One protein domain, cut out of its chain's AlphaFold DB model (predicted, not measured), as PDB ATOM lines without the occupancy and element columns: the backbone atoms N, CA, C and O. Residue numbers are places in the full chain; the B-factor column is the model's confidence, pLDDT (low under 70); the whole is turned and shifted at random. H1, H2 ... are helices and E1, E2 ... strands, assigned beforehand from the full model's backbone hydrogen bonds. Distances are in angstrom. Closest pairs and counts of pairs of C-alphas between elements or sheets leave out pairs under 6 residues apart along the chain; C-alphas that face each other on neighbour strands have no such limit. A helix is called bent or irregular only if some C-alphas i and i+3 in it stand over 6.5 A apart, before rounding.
ATOM      1  N   LEU A  32     173.829   5.199 130.408       52.41
ATOM      2  CA  LEU A  32     174.366   6.112 129.398       52.41
ATOM      3  C   LEU A  32     175.276   7.121 130.103       52.41
ATOM      4  O   LEU A  32     174.806   8.126 130.643       52.41
ATOM      5  N   VAL A  33     176.578   6.852 130.129       55.03
ATOM      6  CA  VAL A  33     177.525   7.765 130.773       55.03
ATOM      7  C   VAL A  33     178.016   8.766 129.736       55.03
ATOM      8  O   VAL A  33     178.735   8.441 128.798       55.03
ATOM      9  N   THR A  34     177.607  10.018 129.909       52.44
ATOM     10  CA  THR A  34     178.300  11.172 129.326       52.44
ATOM     11  C   THR A  34     179.096  11.854 130.435       52.44
ATOM     12  O   THR A  34     178.810  11.645 131.616       52.44
ATOM     13  N   ARG A  35     180.022  12.759 130.091       44.25
ATOM     14  CA  ARG A  35     180.668  13.656 131.075       44.25
ATOM     15  C   ARG A  35     179.677  14.414 131.984       44.25
ATOM     16  O   ARG A  35     180.094  14.926 133.013       44.25
ATOM     17  N   ILE A  36     178.394  14.496 131.617       45.44
ATOM     18  CA  ILE A  36     177.334  15.193 132.363       45.44
ATOM     19  C   ILE A  36     176.563  14.233 133.304       45.44
ATOM     20  O   ILE A  36     175.925  14.679 134.253       45.44
ATOM     21  N   GLY A  37     176.630  12.914 133.084       48.81
ATOM     22  CA  GLY A  37     175.747  11.922 133.720       48.81
ATOM     23  C   GLY A  37     176.227  11.303 135.040       48.81
ATOM     24  O   GLY A  37     175.437  10.641 135.709       48.81
ATOM     25  N   CYS A  38     177.479  11.524 135.454       51.41
ATOM     26  CA  CYS A  38     178.057  10.941 136.677       51.41
ATOM     27  C   CYS A  38     177.244  11.266 137.942       51.41
ATOM     28  O   CYS A  38     176.942  10.375 138.737       51.41
ATOM     29  N   GLY A  39     176.770  12.508 138.067       46.81
ATOM     30  CA  GLY A  39     175.981  12.945 139.223       46.81
ATOM     31  C   GLY A  39     174.607  12.279 139.369       46.81
ATOM     32  O   GLY A  39     174.057  12.283 140.467       46.81
ATOM     33  N   ILE A  40     174.048  11.693 138.302       45.88
ATOM     34  CA  ILE A  40     172.728  11.033 138.331       45.88
ATOM     35  C   ILE A  40     172.831   9.613 138.905       45.88
ATOM     36  O   ILE A  40     171.911   9.160 139.579       45.88
ATOM     37  N   ALA A  41     173.959   8.933 138.687       55.47
ATOM     38  CA  ALA A  41     174.202   7.578 139.182       55.47
ATOM     39  C   ALA A  41     174.834   7.541 140.589       55.47
ATOM     40  O   ALA A  41     175.127   6.467 141.100       55.47
ATOM     41  N   GLY A  42     175.045   8.701 141.223       53.06
ATOM     42  CA  GLY A  42     175.641   8.789 142.559       53.06
ATOM     43  C   GLY A  42     177.160   8.597 142.593       53.06
ATOM     44  O   GLY A  42     177.712   8.469 143.682       53.06
ATOM     45  N   PHE A  43     177.828   8.618 141.436       55.06
ATOM     46  CA  PHE A  43     179.283   8.531 141.335       55.06
ATOM     47  C   PHE A  43     179.898   9.896 141.030       55.06
ATOM     48  O   PHE A  43     179.376  10.677 140.229       55.06
ATOM     49  N   SER A  44     181.043  10.197 141.634       55.84
ATOM     50  CA  SER A  44     181.842  11.351 141.235       55.84
ATOM     51  C   SER A  44     182.546  11.090 139.895       55.84
ATOM     52  O   SER A  44     182.841   9.942 139.554       55.84
ATOM     53  N   PRO A  45     182.836  12.147 139.111       54.88
ATOM     54  CA  PRO A  45     183.625  12.019 137.891       54.88
ATOM     55  C   PRO A  45     184.948  11.272 138.104       54.88
ATOM     56  O   PRO A  45     185.297  10.451 137.267       54.88
ATOM     57  N   ASP A  46     185.643  11.512 139.219       58.56
ATOM     58  CA  ASP A  46     186.943  10.896 139.518       58.56
ATOM     59  C   ASP A  46     186.828   9.390 139.799       58.56
ATOM     60  O   ASP A  46     187.677   8.617 139.360       58.56
ATOM     61  N   GLU A  47     185.749   8.957 140.462       56.12
ATOM     62  CA  GLU A  47     185.487   7.540 140.755       56.12
ATOM     63  C   GLU A  47     185.255   6.709 139.492       56.12
ATOM     64  O   GLU A  47     185.585   5.524 139.460       56.12
ATOM     65  N   ILE A  48     184.717   7.324 138.437       60.22
ATOM     66  CA  ILE A  48     184.443   6.631 137.175       60.22
ATOM     67  C   ILE A  48     185.445   6.973 136.073       60.22
ATOM     68  O   ILE A  48     185.482   6.291 135.051       60.22
ATOM     69  N   ALA A  49     186.276   8.002 136.260       60.03
ATOM     70  CA  ALA A  49     187.202   8.493 135.245       60.03
ATOM     71  C   ALA A  49     188.107   7.380 134.717       60.03
ATOM     72  O   ALA A  49     188.295   7.275 133.511       60.03
ATOM     73  N   SER A  50     188.621   6.507 135.589       62.28
ATOM     74  CA  SER A  50     189.483   5.393 135.180       62.28
ATOM     75  C   SER A  50     188.764   4.337 134.334       62.28
ATOM     76  O   SER A  50     189.399   3.743 133.466       62.28
ATOM     77  N   LEU A  51     187.455   4.137 134.529       60.81
ATOM     78  CA  LEU A  51     186.644   3.216 133.715       60.81
ATOM     79  C   LEU A  51     186.446   3.749 132.292       60.81
ATOM     80  O   LEU A  51     186.351   2.979 131.341       60.81
ATOM     81  N   PHE A  52     186.429   5.075 132.144       59.28
ATOM     82  CA  PHE A  52     186.155   5.758 130.882       59.28
ATOM     83  C   PHE A  52     187.373   6.470 130.287       59.28
ATOM     84  O   PHE A  52     187.259   7.079 129.226       59.28
ATOM     85  N   ALA A  53     188.549   6.370 130.912       62.47
ATOM     86  CA  ALA A  53     189.775   7.034 130.465       62.47
ATOM     87  C   ALA A  53     190.135   6.635 129.029       62.47
ATOM     88  O   ALA A  53     190.542   7.469 128.224       62.47
ATOM     89  N   LYS A  54     189.906   5.365 128.685       64.44
ATOM     90  CA  LYS A  54     190.092   4.847 127.328       64.44
ATOM     91  C   LYS A  54     189.000   5.302 126.358       64.44
ATOM     92  O   LYS A  54     189.239   5.386 125.159       64.44
ATOM     93  N   ALA A  55     187.815   5.619 126.877       60.31
ATOM     94  CA  ALA A  55     186.629   6.046 126.137       60.31
ATOM     95  C   ALA A  55     186.508   7.569 125.997       60.31
ATOM     96  O   ALA A  55     185.495   8.069 125.516       60.31
ATOM     97  N   ALA A  56     187.547   8.321 126.371       62.88
ATOM     98  CA  ALA A  56     187.537   9.782 126.357       62.88
ATOM     99  C   ALA A  56     187.222  10.395 124.979       62.88
ATOM    100  O   ALA A  56     186.766  11.537 124.903       62.88
ATOM    101  N   GLU A  57     187.468   9.652 123.897       64.81
ATOM    102  CA  GLU A  57     187.241  10.115 122.528       64.81
ATOM    103  C   GLU A  57     185.837   9.805 121.986       64.81
ATOM    104  O   GLU A  57     185.421  10.441 121.017       64.81
ATOM    105  N   VAL A  58     185.095   8.854 122.569       69.56
ATOM    106  CA  VAL A  58     183.763   8.457 122.071       69.56
ATOM    107  C   VAL A  58     182.650   9.333 122.657       69.56
ATOM    108  O   VAL A  58     182.763   9.853 123.762       69.56
ATOM    109  N   GLU A  59     181.574   9.538 121.888       72.38
ATOM    110  CA  GLU A  59     180.471  10.445 122.257       72.38
ATOM    111  C   GLU A  59     179.681   9.921 123.463       72.38
ATOM    112  O   GLU A  59     179.303  10.687 124.353       72.38
ATOM    113  N   PHE A  60     179.450   8.609 123.484       78.12
ATOM    114  CA  PHE A  60     178.686   7.915 124.506       78.12
ATOM    115  C   PHE A  60     179.310   6.551 124.791       78.12
ATOM    116  O   PHE A  60     179.977   5.950 123.948       78.12
ATOM    117  N   VAL A  61     179.032   6.036 125.979       76.94
ATOM    118  CA  VAL A  61     179.359   4.674 126.391       76.94
ATOM    119  C   VAL A  61     178.178   4.097 127.149       76.94
ATOM    120  O   VAL A  61     177.477   4.812 127.874       76.94
ATOM    121  N   LEU A  62     177.965   2.804 126.961       78.50
ATOM    122  CA  LEU A  62     176.999   2.015 127.699       78.50
ATOM    123  C   LEU A  62     177.756   1.021 128.560       78.50
ATOM    124  O   LEU A  62     178.620   0.309 128.058       78.50
ATOM    125  N   GLN A  63     177.411   0.949 129.839       73.88
ATOM    126  CA  GLN A  63     177.779  -0.212 130.633       73.88
ATOM    127  C   GLN A  63     176.696  -1.277 130.456       73.88
ATOM    128  O   GLN A  63     175.516  -1.010 130.695       73.88
ATOM    129  N   MET A  64     177.102  -2.460 130.007       72.56
ATOM    130  CA  MET A  64     176.241  -3.625 129.833       72.56
ATOM    131  C   MET A  64     176.950  -4.827 130.448       72.56
ATOM    132  O   MET A  64     178.037  -5.198 130.009       72.56
ATOM    133  N   ASN A  65     176.354  -5.421 131.482       72.62
ATOM    134  CA  ASN A  65     177.015  -6.425 132.321       72.62
ATOM    135  C   ASN A  65     178.374  -5.894 132.840       72.62
ATOM    136  O   ASN A  65     178.437  -4.830 133.461       72.62
ATOM    137  N   ASN A  66     179.465  -6.610 132.551       71.50
ATOM    138  CA  ASN A  66     180.841  -6.237 132.888       71.50
ATOM    139  C   ASN A  66     181.600  -5.595 131.710       71.50
ATOM    140  O   ASN A  66     182.822  -5.470 131.775       71.50
ATOM    141  N   GLU A  67     180.906  -5.196 130.640       73.31
ATOM    142  CA  GLU A  67     181.509  -4.616 129.439       73.31
ATOM    143  C   GLU A  67     181.157  -3.130 129.281       73.31
ATOM    144  O   GLU A  67     180.030  -2.697 129.545       73.31
ATOM    145  N   ILE A  68     182.131  -2.346 128.805       78.75
ATOM    146  CA  ILE A  68     181.914  -0.976 128.332       78.75
ATOM    147  C   ILE A  68     181.767  -1.017 126.814       78.75
ATOM    148  O   ILE A  68     182.702  -1.348 126.090       78.75
ATOM    149  N   VAL A  69     180.583  -0.653 126.340       83.81
ATOM    150  CA  VAL A  69     180.218  -0.648 124.926       83.81
ATOM    151  C   VAL A  69     180.256   0.796 124.421       83.81
ATOM    152  O   VAL A  69     179.422   1.608 124.836       83.81
ATOM    153  N   PRO A  70     181.200   1.168 123.539       84.88
ATOM    154  CA  PRO A  70     181.235   2.502 122.962       84.88
ATOM    155  C   PRO A  70     180.055   2.705 122.010       84.88
ATOM    156  O   PRO A  70     179.695   1.825 121.221       84.88
ATOM    157  N   VAL A  71     179.463   3.896 122.071       85.69
ATOM    158  CA  VAL A  71     178.288   4.259 121.284       85.69
ATOM    159  C   VAL A  71     178.525   5.551 120.521       85.69
ATOM    160  O   VAL A  71     178.995   6.557 121.051       85.69
ATOM    161  N   GLU A  72     178.146   5.520 119.251       86.19
ATOM    162  CA  GLU A  72     178.155   6.668 118.352       86.19
ATOM    163  C   GLU A  72     176.747   6.919 117.811       86.19
ATOM    164  O   GLU A  72     176.046   5.977 117.429       86.19
ATOM    165  N   VAL A  73     176.334   8.184 117.731       85.88
ATOM    166  CA  VAL A  73     175.020   8.556 117.185       85.88
ATOM    167  C   VAL A  73     175.210   9.442 115.955       85.88
ATOM    168  O   VAL A  73     175.992  10.388 115.957       85.88
ATOM    169  N   LYS A  74     174.506   9.136 114.860       83.75
ATOM    170  CA  LYS A  74     174.592   9.869 113.586       83.75
ATOM    171  C   LYS A  74     173.211  10.212 113.040       83.75
ATOM    172  O   LYS A  74     172.347   9.353 112.950       83.75
ATOM    173  N   SER A  75     173.031  11.450 112.584       73.56
ATOM    174  CA  SER A  75     171.778  11.949 111.994       73.56
ATOM    175  C   SER A  75     171.666  11.789 110.467       73.56
ATOM    176  O   SER A  75     170.626  12.133 109.926       73.56
ATOM    177  N   GLU A  76     172.696  11.243 109.799       70.44
ATOM    178  CA  GLU A  76     172.878  11.089 108.333       70.44
ATOM    179  C   GLU A  76     173.675  12.199 107.605       70.44
ATOM    180  O   GLU A  76     173.835  13.308 108.099       70.44
ATOM    181  N   ASN A  77     174.249  11.804 106.453       50.53
ATOM    182  CA  ASN A  77     175.277  12.422 105.600       50.53
ATOM    183  C   ASN A  77     176.648  12.697 106.240       50.53
ATOM    184  O   ASN A  77     177.063  13.821 106.477       50.53
ATOM    185  N   ASN A  78     177.384  11.590 106.384       58.34
ATOM    186  CA  ASN A  78     178.838  11.494 106.501       58.34
ATOM    187  C   ASN A  78     179.491  12.394 107.556       58.34
ATOM    188  O   ASN A  78     179.989  13.478 107.273       58.34
ATOM    189  N   VAL A  79     179.658  11.828 108.746       47.75
ATOM    190  CA  VAL A  79     180.720  12.255 109.647       47.75
ATOM    191  C   VAL A  79     181.552  11.012 109.927       47.75
ATOM    192  O   VAL A  79     181.182  10.196 110.767       47.75
ATOM    193  N   LYS A  80     182.648  10.815 109.179       52.03
ATOM    194  CA  LYS A  80     183.732   9.907 109.591       52.03
ATOM    195  C   LYS A  80     184.350  10.482 110.868       52.03
ATOM    196  O   LYS A  80     185.412  11.097 110.834       52.03
ATOM    197  N   THR A  81     183.671  10.337 111.994       55.53
ATOM    198  CA  THR A  81     184.257  10.609 113.301       55.53
ATOM    199  C   THR A  81     185.269   9.512 113.557       55.53
ATOM    200  O   THR A  81     184.955   8.324 113.621       55.53
ATOM    201  N   LYS A  82     186.536   9.919 113.601       64.44
ATOM    202  CA  LYS A  82     187.652   9.002 113.817       64.44
ATOM    203  C   LYS A  82     187.566   8.341 115.192       64.44
ATOM    204  O   LYS A  82     188.052   7.229 115.317       64.44
ATOM    205  N   SER A  83     186.909   8.971 116.164       72.31
ATOM    206  CA  SER A  83     186.862   8.538 117.561       72.31
ATOM    207  C   SER A  83     186.411   7.095 117.755       72.31
ATOM    208  O   SER A  83     187.165   6.316 118.325       72.31
ATOM    209  N   LEU A  84     185.249   6.684 117.228       79.88
ATOM    210  CA  LEU A  84     184.804   5.293 117.398       79.88
ATOM    211  C   LEU A  84     185.756   4.312 116.702       79.88
ATOM    212  O   LEU A  84     186.044   3.238 117.214       79.88
ATOM    213  N   SER A  85     186.284   4.687 115.536       81.69
ATOM    214  CA  SER A  85     187.246   3.843 114.816       81.69
ATOM    215  C   SER A  85     188.599   3.749 115.531       81.69
ATOM    216  O   SER A  85     189.253   2.716 115.439       81.69
ATOM    217  N   ILE A  86     189.034   4.814 116.212       80.06
ATOM    218  CA  ILE A  86     190.251   4.844 117.031       80.06
ATOM    219  C   ILE A  86     190.036   3.988 118.274       80.06
ATOM    220  O   ILE A  86     190.838   3.096 118.519       80.06
ATOM    221  N   TYR A  87     188.929   4.182 118.991       81.38
ATOM    222  CA  TYR A  87     188.583   3.382 120.165       81.38
ATOM    223  C   TYR A  87     188.569   1.888 119.837       81.38
ATOM    224  O   TYR A  87     189.237   1.101 120.500       81.38
ATOM    225  N   ARG A  88     187.892   1.508 118.746       85.81
ATOM    226  CA  ARG A  88     187.836   0.116 118.278       85.81
ATOM    227  C   ARG A  88     189.217  -0.482 118.021       85.81
ATOM    228  O   ARG A  88     189.452  -1.633 118.352       85.81
ATOM    229  N   LYS A  89     190.147   0.299 117.466       83.75
ATOM    230  CA  LYS A  89     191.520  -0.157 117.204       83.75
ATOM    231  C   LYS A  89     192.374  -0.244 118.466       83.75
ATOM    232  O   LYS A  89     193.180  -1.157 118.580       83.75
ATOM    233  N   THR A  90     192.242   0.726 119.366       80.56
ATOM    234  CA  THR A  90     193.100   0.841 120.551       80.56
ATOM    235  C   THR A  90     192.654  -0.094 121.669       80.56
ATOM    236  O   THR A  90     193.500  -0.690 122.326       80.56
ATOM    237  N   ASP A  91     191.344  -0.224 121.887       81.62
ATOM    238  CA  ASP A  91     190.785  -0.971 123.019       81.62
ATOM    239  C   ASP A  91     190.153  -2.311 122.614       81.62
ATOM    240  O   ASP A  91     189.947  -3.155 123.475       81.62
ATOM    241  N   SER A  92     189.912  -2.541 121.315       84.44
ATOM    242  CA  SER A  92     189.356  -3.799 120.779       84.44
ATOM    243  C   SER A  92     188.125  -4.301 121.558       84.44
ATOM    244  O   SER A  92     188.142  -5.422 122.072       84.44
ATOM    245  N   PRO A  93     187.064  -3.479 121.685       85.12
ATOM    246  CA  PRO A  93     185.862  -3.875 122.403       85.12
ATOM    247  C   PRO A  93     185.192  -5.073 121.722       85.12
ATOM    248  O   PRO A  93     185.200  -5.189 120.496       85.12
ATOM    249  N   SER A  94     184.550  -5.932 122.515       85.94
ATOM    250  CA  SER A  94     183.761  -7.069 122.018       85.94
ATOM    251  C   SER A  94     182.535  -6.628 121.211       85.94
ATOM    252  O   SER A  94     182.086  -7.343 120.313       85.94
ATOM    253  N   LEU A  95     182.004  -5.439 121.508       87.25
ATOM    254  CA  LEU A  95     180.882  -4.824 120.813       87.25
ATOM    255  C   LEU A  95     181.010  -3.300 120.814       87.25
ATOM    256  O   LEU A  95     181.307  -2.686 121.833       87.25
ATOM    257  N   SER A  96     180.678  -2.691 119.684       89.31
ATOM    258  CA  SER A  96     180.468  -1.260 119.492       89.31
ATOM    259  C   SER A  96     179.082  -1.023 118.895       89.31
ATOM    260  O   SER A  96     178.640  -1.787 118.032       89.31
ATOM    261  N   LEU A  97     178.400   0.059 119.279       89.94
ATOM    262  CA  LEU A  97     177.098   0.420 118.704       89.94
ATOM    263  C   LEU A  97     177.169   1.718 117.905       89.94
ATOM    264  O   LEU A  97     177.791   2.702 118.312       89.94
ATOM    265  N   ARG A  98     176.443   1.749 116.788       89.81
ATOM    266  CA  ARG A  98     176.157   2.984 116.059       89.81
ATOM    267  C   ARG A  98     174.665   3.139 115.831       89.81
ATOM    268  O   ARG A  98     174.075   2.333 115.118       89.81
ATOM    269  N   PHE A  99     174.089   4.226 116.329       89.88
ATOM    270  CA  PHE A  99     172.715   4.609 116.022       89.88
ATOM    271  C   PHE A  99     172.666   5.571 114.843       89.88
ATOM    272  O   PHE A  99     173.408   6.552 114.802       89.88
ATOM    273  N   SER A 100     171.795   5.304 113.872       88.88
ATOM    274  CA  SER A 100     171.581   6.205 112.737       88.88
ATOM    275  C   SER A 100     170.187   6.090 112.134       88.88
ATOM    276  O   SER A 100     169.365   5.324 112.611       88.88
ATOM    277  N   THR A 101     169.891   6.822 111.069       89.25
ATOM    278  CA  THR A 101     168.663   6.635 110.273       89.25
ATOM    279  C   THR A 101     168.719   5.404 109.357       89.25
ATOM    280  O   THR A 101     167.725   5.071 108.717       89.25
ATOM    281  N   ARG A 102     169.864   4.708 109.280       87.44
ATOM    282  CA  ARG A 102     170.078   3.559 108.387       87.44
ATOM    283  C   ARG A 102     169.538   2.255 108.971       87.44
ATOM    284  O   ARG A 102     169.408   2.105 110.181       87.44
ATOM    285  N   ASN A 103     169.305   1.289 108.083       90.00
ATOM    286  CA  ASN A 103     168.903  -0.071 108.441       90.00
ATOM    287  C   ASN A 103     169.959  -0.806 109.282       90.00
ATOM    288  O   ASN A 103     171.143  -0.463 109.271       90.00
ATOM    289  N   ILE A 104     169.499  -1.854 109.972       90.75
ATOM    290  CA  ILE A 104     170.329  -2.725 110.808       90.75
ATOM    291  C   ILE A 104     171.441  -3.355 109.962       90.75
ATOM    292  O   ILE A 104     171.176  -3.910 108.894       90.75
ATOM    293  N   ARG A 105     172.683  -3.294 110.451       90.44
ATOM    294  CA  ARG A 105     173.833  -3.969 109.833       90.44
ATOM    295  C   ARG A 105     174.900  -4.301 110.871       90.44
ATOM    296  O   ARG A 105     175.290  -3.421 111.635       90.44
ATOM    297  N   LYS A 106     175.415  -5.531 110.854       89.88
ATOM    298  CA  LYS A 106     176.571  -5.944 111.661       89.88
ATOM    299  C   LYS A 106     177.834  -5.918 110.799       89.88
ATOM    300  O   LYS A 106     177.893  -6.611 109.789       89.88
ATOM    301  N   ASP A 107     178.805  -5.108 111.207       88.25
ATOM    302  CA  ASP A 107     180.121  -4.952 110.588       88.25
ATOM    303  C   ASP A 107     181.189  -5.367 111.619       88.25
ATOM    304  O   ASP A 107     181.725  -4.514 112.327       88.25
ATOM    305  N   ASP A 108     181.482  -6.666 111.718       88.94
ATOM    306  CA  ASP A 108     182.417  -7.225 112.712       88.94
ATOM    307  C   ASP A 108     181.975  -6.927 114.165       88.94
ATOM    308  O   ASP A 108     180.869  -7.327 114.554       88.94
ATOM    309  N   ASP A 109     182.771  -6.187 114.942       88.69
ATOM    310  CA  ASP A 109     182.436  -5.718 116.293       88.69
ATOM    311  C   ASP A 109     181.456  -4.529 116.304       88.69
ATOM    312  O   ASP A 109     180.999  -4.120 117.367       88.69
ATOM    313  N   LEU A 110     181.092  -3.956 115.149       90.69
ATOM    314  CA  LEU A 110     180.191  -2.805 115.070       90.69
ATOM    315  C   LEU A 110     178.765  -3.202 114.669       90.69
ATOM    316  O   LEU A 110     178.496  -3.561 113.522       90.69
ATOM    317  N   LEU A 111     177.810  -3.008 115.577       91.56
ATOM    318  CA  LEU A 111     176.386  -3.133 115.284       91.56
ATOM    319  C   LEU A 111     175.782  -1.757 114.963       91.56
ATOM    320  O   LEU A 111     175.651  -0.884 115.821       91.56
ATOM    321  N   ASN A 112     175.396  -1.568 113.703       91.12
ATOM    322  CA  ASN A 112     174.652  -0.400 113.252       91.12
ATOM    323  C   ASN A 112     173.158  -0.666 113.466       91.12
ATOM    324  O   ASN A 112     172.620  -1.643 112.940       91.12
ATOM    325  N   LEU A 113     172.493   0.218 114.202       91.25
ATOM    326  CA  LEU A 113     171.069   0.158 114.503       91.25
ATOM    327  C   LEU A 113     170.372   1.449 114.054       91.25
ATOM    328  O   LEU A 113     170.937   2.541 114.178       91.25
ATOM    329  N   PRO A 114     169.121   1.355 113.587       91.19
ATOM    330  CA  PRO A 114     168.249   2.507 113.512       91.19
ATOM    331  C   PRO A 114     168.103   3.190 114.880       91.19
ATOM    332  O   PRO A 114     167.934   2.518 115.898       91.19
ATOM    333  N   LEU A 115     168.123   4.522 114.919       88.25
ATOM    334  CA  LEU A 115     168.047   5.318 116.150       88.25
ATOM    335  C   LEU A 115     166.789   5.002 116.971       88.25
ATOM    336  O   LEU A 115     166.848   4.965 118.197       88.25
ATOM    337  N   TYR A 116     165.672   4.703 116.306       88.00
ATOM    338  CA  TYR A 116     164.410   4.340 116.958       88.00
ATOM    339  C   TYR A 116     164.443   2.983 117.686       88.00
ATOM    340  O   TYR A 116     163.460   2.634 118.327       88.00
ATOM    341  N   LEU A 117     165.532   2.208 117.585       89.25
ATOM    342  CA  LEU A 117     165.730   0.957 118.330       89.25
ATOM    343  C   LEU A 117     166.598   1.126 119.583       89.25
ATOM    344  O   LEU A 117     166.897   0.132 120.248       89.25
ATOM    345  N   ALA A 118     167.023   2.346 119.919       85.62
ATOM    346  CA  ALA A 118     167.879   2.593 121.081       85.62
ATOM    347  C   ALA A 118     167.246   2.127 122.410       85.62
ATOM    348  O   ALA A 118     167.947   1.663 123.302       85.62
ATOM    349  N   ASP A 119     165.918   2.155 122.536       83.25
ATOM    350  CA  ASP A 119     165.190   1.659 123.715       83.25
ATOM    351  C   ASP A 119     165.103   0.118 123.784       83.25
ATOM    352  O   ASP A 119     164.642  -0.445 124.778       83.25
ATOM    353  N   ARG A 120     165.528  -0.590 122.729       84.12
ATOM    354  CA  ARG A 120     165.472  -2.058 122.619       84.12
ATOM    355  C   ARG A 120     166.827  -2.743 122.780       84.12
ATOM    356  O   ARG A 120     166.882  -3.967 122.657       84.12
ATOM    357  N   ILE A 121     167.894  -2.002 123.080       80.31
ATOM    358  CA  ILE A 121     169.271  -2.527 123.135       80.31
ATOM    359  C   ILE A 121     169.393  -3.743 124.054       80.31
ATOM    360  O   ILE A 121     169.976  -4.738 123.640       80.31
ATOM    361  N   SER A 122     168.803  -3.712 125.254       75.31
ATOM    362  CA  SER A 122     168.882  -4.836 126.203       75.31
ATOM    363  C   SER A 122     168.330  -6.140 125.618       75.31
ATOM    364  O   SER A 122     168.939  -7.198 125.755       75.31
ATOM    365  N   LYS A 123     167.213  -6.058 124.885       79.12
ATOM    366  CA  LYS A 123     166.609  -7.207 124.196       79.12
ATOM    367  C   LYS A 123     167.480  -7.691 123.038       79.12
ATOM    368  O   LYS A 123     167.660  -8.891 122.879       79.12
ATOM    369  N   ILE A 124     168.017  -6.762 122.244       75.12
ATOM    370  CA  ILE A 124     168.874  -7.073 121.088       75.12
ATOM    371  C   ILE A 124     170.175  -7.748 121.546       75.12
ATOM    372  O   ILE A 124     170.603  -8.739 120.954       75.12
ATOM    373  N   TYR A 125     170.786  -7.249 122.621       73.88
ATOM    374  CA  TYR A 125     172.012  -7.817 123.168       73.88
ATOM    375  C   TYR A 125     171.778  -9.213 123.749       73.88
ATOM    376  O   TYR A 125     172.499 -10.137 123.386       73.88
ATOM    377  N   GLY A 126     170.702  -9.413 124.521       69.19
ATOM    378  CA  GLY A 126     170.336 -10.739 125.031       69.19
ATOM    379  C   GLY A 126     170.156 -11.793 123.927       69.19
ATOM    380  O   GLY A 126     170.541 -12.945 124.103       69.19
ATOM    381  N   MET A 127     169.650 -11.401 122.753       64.44
ATOM    382  CA  MET A 127     169.555 -12.294 121.587       64.44
ATOM    383  C   MET A 127     170.915 -12.597 120.944       64.44
ATOM    384  O   MET A 127     171.091 -13.673 120.383       64.44
ATOM    385  N   THR A 128     171.867 -11.664 121.014       59.72
ATOM    386  CA  THR A 128     173.182 -11.789 120.362       59.72
ATOM    387  C   THR A 128     174.172 -12.588 121.210       59.72
ATOM    388  O   THR A 128     174.978 -13.315 120.649       59.72
ATOM    389  N   SER A 129     174.095 -12.497 122.541       55.41
ATOM    390  CA  SER A 129     174.934 -13.268 123.479       55.41
ATOM    391  C   SER A 129     174.507 -14.736 123.637       55.41
ATOM    392  O   SER A 129     175.191 -15.500 124.309       55.41
ATOM    393  N   SER A 130     173.365 -15.116 123.055       42.16
ATOM    394  CA  SER A 130     172.798 -16.474 123.099       42.16
ATOM    395  C   SER A 130     173.113 -17.312 121.847       42.16
ATOM    396  O   SER A 130     172.575 -18.411 121.704       42.16
TER     397      SER A 130
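What this domain is: This is residues 32 to 130 of the 131 residues of an uncharacterized protein of Prevotella sp. P2-180 (UniProt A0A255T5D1). A strongly twisted sheet of five strands forms the body, with H2 over one face and H3 over the opposite face. At one end of the longest axis lies the irregular helix H1, which only grazes the sheet; residues 32 to 44, with no named element, lead to it from beside E1, where residues 32 to 33 pair with residues 61 to 62, antiparallel; E4 and the link before it lie towards the other end. The printed part has 99 residues, with three named helices and five named strands in the order H1 E1 E2 H2 E3 E4 E5 H3; the sheet runs E1 E2 E3 E5 E4 and is mixed. The class is mixed, helices and strands, and the whole is compact, with a radius of gyration of the C-alphas of 13.5 A and spans of 37 by 30 by 23 A.

Where its parts are: The sheet's strands are E1, residues 60 to 64; E2, residues 67 to 73, 19.1 A long; E3, residues 96 to 100; E5, residues 110 to 114; and E4, residues 105 to 107. E2 begins at C-alpha 67, (181.509, -4.616, 129.439). H2 is residues 82 to 91, 13.9 A. H3 is residues 115 to 128, 18.4 A, and ends at C-alpha 128, (173.182, -11.789, 120.362). H1 is residues 45 to 55, 13.5 A, and begins at C-alpha 45, (183.625, 12.019, 137.891). H1 and H3 are irregular: C-alphas 51 and 54 are 7.4 A apart, and C-alphas 119 and 122 are 7.9 A apart.

How they stand to each other: E1 and E2 are an antiparallel hairpin, with N 62 and O 69 at 2.8 A. E2 and E3 are parallel, with N 99 and O 72 at 2.8 A. E3 and E5 are parallel, with N 113 and O 98 at 2.8 A. E4 and E5 are an antiparallel hairpin, with N 107 and O 110 at 2.8 A. E2, H2 and E3 make a strand-helix-strand unit, two parallel neighbour strands joined through a helix, with a right-handed crossover. H2 runs along the strands over E2, at 11 degrees on the local plane and a height over the sheet of 9.3 A; their closest C-alphas are those of Glu 72 and Leu 84, 6.9 A. On the opposite face H3 is only just over E3, with 3 of its 14 C-alphas falling on that strand, slantwise at 34 degrees on the local plane and a height of 5.1 A; the C-alphas of Phe 99 and Leu 115 are closest, 4.7 A. H1 only grazes the sheet with residues 51 to 55. It only just touches H2, with 3 pairs of C-alphas within 8 A, the closest Ala 55 and Tyr 87 at 6.8 A, about perpendicular at 85 degrees. In H2 every O i to N i+4 pair is within hydrogen-bond range; in H3 5 of 10 are, and in H1 3 of 7, beside 5 of 8 O i to N i+3 pairs.

The domain as a whole: The C-alphas of Asp 46 and Asn 103 are the two farthest apart, 37.6 A. The printed part has no cut and no long link. Mean pLDDT of the printed part is 72.9; residues 32 to 58, 77 to 82 and 126 to 130 are under 70.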